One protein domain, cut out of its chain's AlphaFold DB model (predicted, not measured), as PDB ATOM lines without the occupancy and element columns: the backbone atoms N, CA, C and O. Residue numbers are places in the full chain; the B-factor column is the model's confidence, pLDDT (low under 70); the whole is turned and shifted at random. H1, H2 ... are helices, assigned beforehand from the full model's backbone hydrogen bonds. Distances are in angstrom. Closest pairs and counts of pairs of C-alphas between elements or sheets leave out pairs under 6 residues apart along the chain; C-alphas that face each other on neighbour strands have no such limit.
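What this domain is: This is residues 9 to 57 of the 172 residues of the protein "DNA-binding protein, H-NS histone family" of Aromatoleum petrolei (UniProt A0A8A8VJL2). One long, nearly straight helix, H1, makes almost the whole length, and near its last turns the chain folds back so that a very short helix, H2, packs on its side. Most of H1 sticks out alone, with residues 9 to 35 free of other parts. The printed part has 49 residues with two named helices, H1 then H2, and no named strand; its class is all helix. It is extended, with a radius of gyration of the C-alphas of 17.8 A, a rod spanning 56 by 22 by 6 A.

How they stand to each other: H1, residues 10 to 45, touches H2, residues 50 to 54, with its residues 39 to 43 alone. The closest C-alphas are those of Gln 40 and Leu 50, 5.9 A apart. In H1 and H2 every O i to N i+4 pair is within hydrogen-bond range.

Where its parts are: H1 begins at C-alpha 10 (114.272, 102.931, 195.377) and ends 52.2 A away at C-alpha 45 (126.536, 53.424, 206.686). H2 ends at C-alpha 54 (126.785, 59.560, 191.434).

The domain as a whole: The two C-alphas farthest apart, those of Thr 9 and Gly 47, are 56.2 A apart. The printed part has no cut, and the link from H1 to H2 is tight. Residues 53 and 55 to 57 have pLDDT under 70.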
ATOM      1  N   THR A   9     112.802 103.442 200.051       94.25
ATOM      2  CA  THR A   9     113.107 104.199 198.833       94.25
ATOM      3  C   THR A   9     113.695 103.277 197.755       94.25
ATOM      4  O   THR A   9     114.202 102.193 198.049       94.25
ATOM      5  N   LEU A  10     113.680 103.700 196.484       92.50
ATOM      6  CA  LEU A  10     114.272 102.931 195.377       92.50
ATOM      7  C   LEU A  10     115.714 102.434 195.624       92.50
ATOM      8  O   LEU A  10     115.970 101.255 195.362       92.50
ATOM      9  N   PRO A  11     116.668 103.248 196.125       94.50
ATOM     10  CA  PRO A  11     118.011 102.745 196.418       94.50
ATOM     11  C   PRO A  11     118.013 101.701 197.545       94.50
ATOM     12  O   PRO A  11     118.738 100.710 197.458       94.50
ATOM     13  N   GLN A  12     117.158 101.856 198.561       92.44
ATOM     14  CA  GLN A  12     117.032 100.878 199.645       92.44
ATOM     15  C   GLN A  12     116.443  99.548 199.160       92.44
ATOM     16  O   GLN A  12     116.924  98.489 199.562       92.44
ATOM     17  N   LEU A  13     115.454  99.581 198.262       93.38
ATOM     18  CA  LEU A  13     114.883  98.376 197.654       93.38
ATOM     19  C   LEU A  13     115.916  97.615 196.815       93.38
ATOM     20  O   LEU A  13     116.002  96.392 196.917       93.38
ATOM     21  N   LYS A  14     116.746  98.325 196.037       95.00
ATOM     22  CA  LYS A  14     117.857  97.719 195.279       95.00
ATOM     23  C   LYS A  14     118.907  97.090 196.198       95.00
ATOM     24  O   LYS A  14     119.406  96.003 195.926       95.00
ATOM     25  N   GLN A  15     119.231  97.748 197.308       95.69
ATOM     26  CA  GLN A  15     120.154  97.191 198.296       95.69
ATOM     27  C   GLN A  15     119.575  95.935 198.964       95.69
ATOM     28  O   GLN A  15     120.282  94.943 199.159       95.69
ATOM     29  N   LEU A  16     118.282  95.956 199.301       95.25
ATOM     30  CA  LEU A  16     117.595  94.821 199.906       95.25
ATOM     31  C   LEU A  16     117.532  93.628 198.945       95.25
ATOM     32  O   LEU A  16     117.828  92.513 199.366       95.25
ATOM     33  N   SER A  17     117.224  93.844 197.663       93.12
ATOM     34  CA  SER A  17     117.200  92.766 196.667       93.12
ATOM     35  C   SER A  17     118.576  92.123 196.484       93.12
ATOM     36  O   SER A  17     118.675  90.896 196.466       93.12
ATOM     37  N   ALA A  18     119.649  92.919 196.449       96.50
ATOM     38  CA  ALA A  18     121.017  92.408 196.386       96.50
ATOM     39  C   ALA A  18     121.370  91.560 197.620       96.50
ATOM     40  O   ALA A  18     121.954  90.480 197.502       96.50
ATOM     41  N   ARG A  19     120.973  92.015 198.814       95.81
ATOM     42  CA  ARG A  19     121.182  91.268 200.060       95.81
ATOM     43  C   ARG A  19     120.390  89.963 200.083       95.81
ATOM     44  O   ARG A  19     120.939  88.941 200.479       95.81
ATOM     45  N   ILE A  20     119.138  89.989 199.630       96.12
ATOM     46  CA  ILE A  20     118.297  88.794 199.509       96.12
ATOM     47  C   ILE A  20     118.929  87.804 198.528       96.12
ATOM     48  O   ILE A  20     119.082  86.640 198.876       96.12
ATOM     49  N   ALA A  21     119.377  88.248 197.350       95.88
ATOM     50  CA  ALA A  21     120.048  87.380 196.382       95.88
ATOM     51  C   ALA A  21     121.308  86.720 196.972       95.88
ATOM     52  O   ALA A  21     121.541  85.520 196.805       95.88
ATOM     53  N   LYS A  22     122.103  87.484 197.731       97.19
ATOM     54  CA  LYS A  22     123.268  86.956 198.449       97.19
ATOM     55  C   LYS A  22     122.874  85.926 199.511       97.19
ATOM     56  O   LYS A  22     123.526  84.891 199.620       97.19
ATOM     57  N   GLU A  23     121.817  86.174 200.278       95.62
ATOM     58  CA  GLU A  23     121.365  85.219 201.293       95.62
ATOM     59  C   GLU A  23     120.783  83.950 200.659       95.62
ATOM     60  O   GLU A  23     121.094  82.860 201.121       95.62
ATOM     61  N   ILE A  24     120.035  84.062 199.555       95.88
ATOM     62  CA  ILE A  24     119.531  82.908 198.795       95.88
ATOM     63  C   ILE A  24     120.702  82.025 198.356       95.88
ATOM     64  O   ILE A  24     120.731  80.841 198.671       95.88
ATOM     65  N   THR A  25     121.715  82.591 197.694       95.44
ATOM     66  CA  THR A  25     122.879  81.808 197.232       95.44
ATOM     67  C   THR A  25     123.669  81.184 198.388       95.44
ATOM     68  O   THR A  25     124.130  80.040 198.295       95.44
ATOM     69  N   ARG A  26     123.791  81.894 199.516       96.44
ATOM     70  CA  ARG A  26     124.409  81.376 200.742       96.44
ATOM     71  C   ARG A  26     123.610  80.220 201.342       96.44
ATOM     72  O   ARG A  26     124.191  79.192 201.673       96.44
ATOM     73  N   GLN A  27     122.294  80.354 201.456       93.94
ATOM     74  CA  GLN A  27     121.429  79.293 201.968       93.94
ATOM     75  C   GLN A  27     121.398  78.089 201.033       93.94
ATOM     76  O   GLN A  27     121.480  76.956 201.493       93.94
ATOM     77  N   GLU A  28     121.359  78.311 199.722       91.75
ATOM     78  CA  GLU A  28     121.425  77.232 198.748       91.75
ATOM     79  C   GLU A  28     122.736  76.452 198.842       91.75
ATOM     80  O   GLU A  28     122.722  75.224 198.802       91.75
ATOM     81  N   SER A  29     123.877  77.139 198.934       90.00
ATOM     82  CA  SER A  29     125.180  76.478 199.064       90.00
ATOM     83  C   SER A  29     125.320  75.755 200.405       90.00
ATOM     84  O   SER A  29     125.781  74.613 200.426       90.00
ATOM     85  N   ALA A  30     124.843  76.352 201.500       89.50
ATOM     86  CA  ALA A  30     124.803  75.714 202.813       89.50
ATOM     87  C   ALA A  30     123.893  74.471 202.827       89.50
ATOM     88  O   ALA A  30     124.298  73.415 203.312       89.50
ATOM     89  N   GLY A  31     122.699  74.564 202.234       90.50
ATOM     90  CA  GLY A  31     121.758  73.452 202.100       90.50
ATOM     91  C   GLY A  31     122.320  72.323 201.238       90.50
ATOM     92  O   GLY A  31     122.280  71.163 201.646       90.50
ATOM     93  N   LYS A  32     122.940  72.652 200.094       88.19
ATOM     94  CA  LYS A  32     123.644  71.681 199.235       88.19
ATOM     95  C   LYS A  32     124.762  70.976 200.006       88.19
ATOM     96  O   LYS A  32     124.828  69.752 199.983       88.19
ATOM     97  N   ALA A  33     125.604  71.716 200.727       85.75
ATOM     98  CA  ALA A  33     126.692  71.136 201.514       85.75
ATOM     99  C   ALA A  33     126.187  70.230 202.654       85.75
ATOM    100  O   ALA A  33     126.747  69.156 202.872       85.75
ATOM    101  N   SER A  34     125.122  70.626 203.361       87.38
ATOM    102  CA  SER A  34     124.508  69.797 204.408       87.38
ATOM    103  C   SER A  34     123.908  68.517 203.831       87.38
ATOM    104  O   SER A  34     124.135  67.435 204.369       87.38
ATOM    105  N   MET A  35     123.200  68.621 202.703       88.94
ATOM    106  CA  MET A  35     122.600  67.464 202.042       88.94
ATOM    107  C   MET A  35     123.673  66.496 201.536       88.94
ATOM    108  O   MET A  35     123.555  65.292 201.736       88.94
ATOM    109  N   LEU A  36     124.761  67.008 200.950       86.88
ATOM    110  CA  LEU A  36     125.897  66.185 200.527       86.88
ATOM    111  C   LEU A  36     126.520  65.425 201.700       86.88
ATOM    112  O   LEU A  36     126.783  64.233 201.572       86.88
ATOM    113  N   LYS A  37     126.701  66.074 202.857       89.44
ATOM    114  CA  LYS A  37     127.184  65.401 204.074       89.44
ATOM    115  C   LYS A  37     126.227  64.308 204.543       89.44
ATOM    116  O   LYS A  37     126.684  63.241 204.939       89.44
ATOM    117  N   GLN A  38     124.919  64.557 204.489       90.31
ATOM    118  CA  GLN A  38     123.911  63.571 204.876       90.31
ATOM    119  C   GLN A  38     123.907  62.364 203.931       90.31
ATOM    120  O   GLN A  38     123.924  61.230 204.402       90.31
ATOM    121  N   ILE A  39     123.968  62.598 202.617       89.44
ATOM    122  CA  ILE A  39     124.081  61.535 201.608       89.44
ATOM    123  C   ILE A  39     125.376  60.750 201.813       89.44
ATOM    124  O   ILE A  39     125.355  59.528 201.825       89.44
ATOM    125  N   GLN A  40     126.502  61.432 202.029       87.00
ATOM    126  CA  GLN A  40     127.789  60.785 202.273       87.00
ATOM    127  C   GLN A  40     127.776  59.928 203.546       87.00
ATOM    128  O   GLN A  40     128.354  58.845 203.554       87.00
ATOM    129  N   LYS A  41     127.132  60.400 204.620       90.75
ATOM    130  CA  LYS A  41     126.969  59.626 205.856       90.75
ATOM    131  C   LYS A  41     126.148  58.361 205.597       90.75
ATOM    132  O   LYS A  41     126.613  57.278 205.927       90.75
ATOM    133  N   MET A  42     124.995  58.504 204.948       88.19
ATOM    134  CA  MET A  42     124.109  57.388 204.608       88.19
ATOM    135  C   MET A  42     124.796  56.378 203.678       88.19
ATOM    136  O   MET A  42     124.718  55.178 203.898       88.19
ATOM    137  N   ALA A  43     125.544  56.851 202.680       87.00
ATOM    138  CA  ALA A  43     126.325  55.992 201.795       87.00
ATOM    139  C   ALA A  43     127.337  55.148 202.586       87.00
ATOM    140  O   ALA A  43     127.360  53.928 202.450       87.00
ATOM    141  N   ARG A  44     128.100  55.785 203.487       87.94
ATOM    142  CA  ARG A  44     129.084  55.106 204.345       87.94
ATOM    143  C   ARG A  44     128.453  54.075 205.275       87.94
ATOM    144  O   ARG A  44     129.042  53.019 205.464       87.94
ATOM    145  N   GLU A  45     127.282  54.368 205.838       88.81
ATOM    146  CA  GLU A  45     126.536  53.424 206.686       88.81
ATOM    147  C   GLU A  45     126.158  52.145 205.928       88.81
ATOM    148  O   GLU A  45     126.153  51.064 206.508       88.81
ATOM    149  N   HIS A  46     125.919  52.251 204.622       87.31
ATOM    150  CA  HIS A  46     125.604  51.117 203.758       87.31
ATOM    151  C   HIS A  46     126.821  50.554 203.002       87.31
ATOM    152  O   HIS A  46     126.659  49.692 202.142       87.31
ATOM    153  N   GLY A  47     128.040  51.014 203.313       85.12
ATOM    154  CA  GLY A  47     129.271  50.548 202.667       85.12
ATOM    155  C   GLY A  47     129.480  51.049 201.233       85.12
ATOM    156  O   GLY A  47     130.369  50.549 200.554       85.12
ATOM    157  N   LEU A  48     128.701  52.036 200.778       80.69
ATOM    158  CA  LEU A  48     128.838  52.664 199.462       80.69
ATOM    159  C   LEU A  48     129.620  53.980 199.547       80.69
ATOM    160  O   LEU A  48     129.520  54.740 200.517       80.69
ATOM    161  N   SER A  49     130.367  54.299 198.490       77.38
ATOM    162  CA  SER A  49     130.995  55.617 198.337       77.38
ATOM    163  C   SER A  49     130.122  56.564 197.509       77.38
ATOM    164  O   SER A  49     129.364  56.144 196.636       77.38
ATOM    165  N   LEU A  50     130.246  57.877 197.744       70.50
ATOM    166  CA  LEU A  50     129.518  58.898 196.976       70.50
ATOM    167  C   LEU A  50     129.825  58.811 195.467       70.50
ATOM    168  O   LEU A  50     128.953  59.099 194.652       70.50
ATOM    169  N   ASP A  51     131.041  58.395 195.109       72.69
ATOM    170  CA  ASP A  51     131.484  58.232 193.717       72.69
ATOM    171  C   ASP A  51     130.701  57.129 192.979       72.69
ATOM    172  O   ASP A  51     130.343  57.284 191.813       72.69
ATOM    173  N   GLU A  52     130.319  56.066 193.693       72.12
ATOM    174  CA  GLU A  52     129.533  54.956 193.142       72.12
ATOM    175  C   GLU A  52     128.054  55.330 192.968       72.12
ATOM    176  O   GLU A  52     127.425  54.953 191.982       72.12
ATOM    177  N   LEU A  53     127.507  56.140 193.883       66.81
ATOM    178  CA  LEU A  53     126.122  56.636 193.831       66.81
ATOM    179  C   LEU A  53     125.882  57.651 192.710       66.81
ATOM    180  O   LEU A  53     124.785  57.738 192.159       66.81
ATOM    181  N   VAL A  54     126.894  58.459 192.398       71.88
ATOM    182  CA  VAL A  54     126.785  59.560 191.434       71.88
ATOM    183  C   VAL A  54     127.058  59.087 189.993       71.88
ATOM    184  O   VAL A  54     126.717  59.783 189.029       71.88
ATOM    185  N   GLY A  55     127.571  57.860 189.834       61.59
ATOM    186  CA  GLY A  55     127.867  57.226 188.555       61.59
ATOM    187  C   GLY A  55     128.944  57.970 187.749       61.59
ATOM    188  O   GLY A  55     129.231  59.149 187.982       61.59
ATOM    189  N   PRO A  56     129.512  57.352 186.698       57.03
ATOM    190  CA  PRO A  56     130.593  57.955 185.902       57.03
ATOM    191  C   PRO A  56     130.188  59.248 185.158       57.03
ATOM    192  O   PRO A  56     131.026  59.907 184.534       57.03
ATOM    193  N   SER A  57     128.908  59.633 185.218       54.94
ATOM    194  CA  SER A  57     128.343  60.824 184.577       54.94
ATOM    195  C   SER A  57     128.185  62.032 185.510       54.94
ATOM    196  O   SER A  57     127.924  63.128 185.016       54.94
TER     197      SER A  57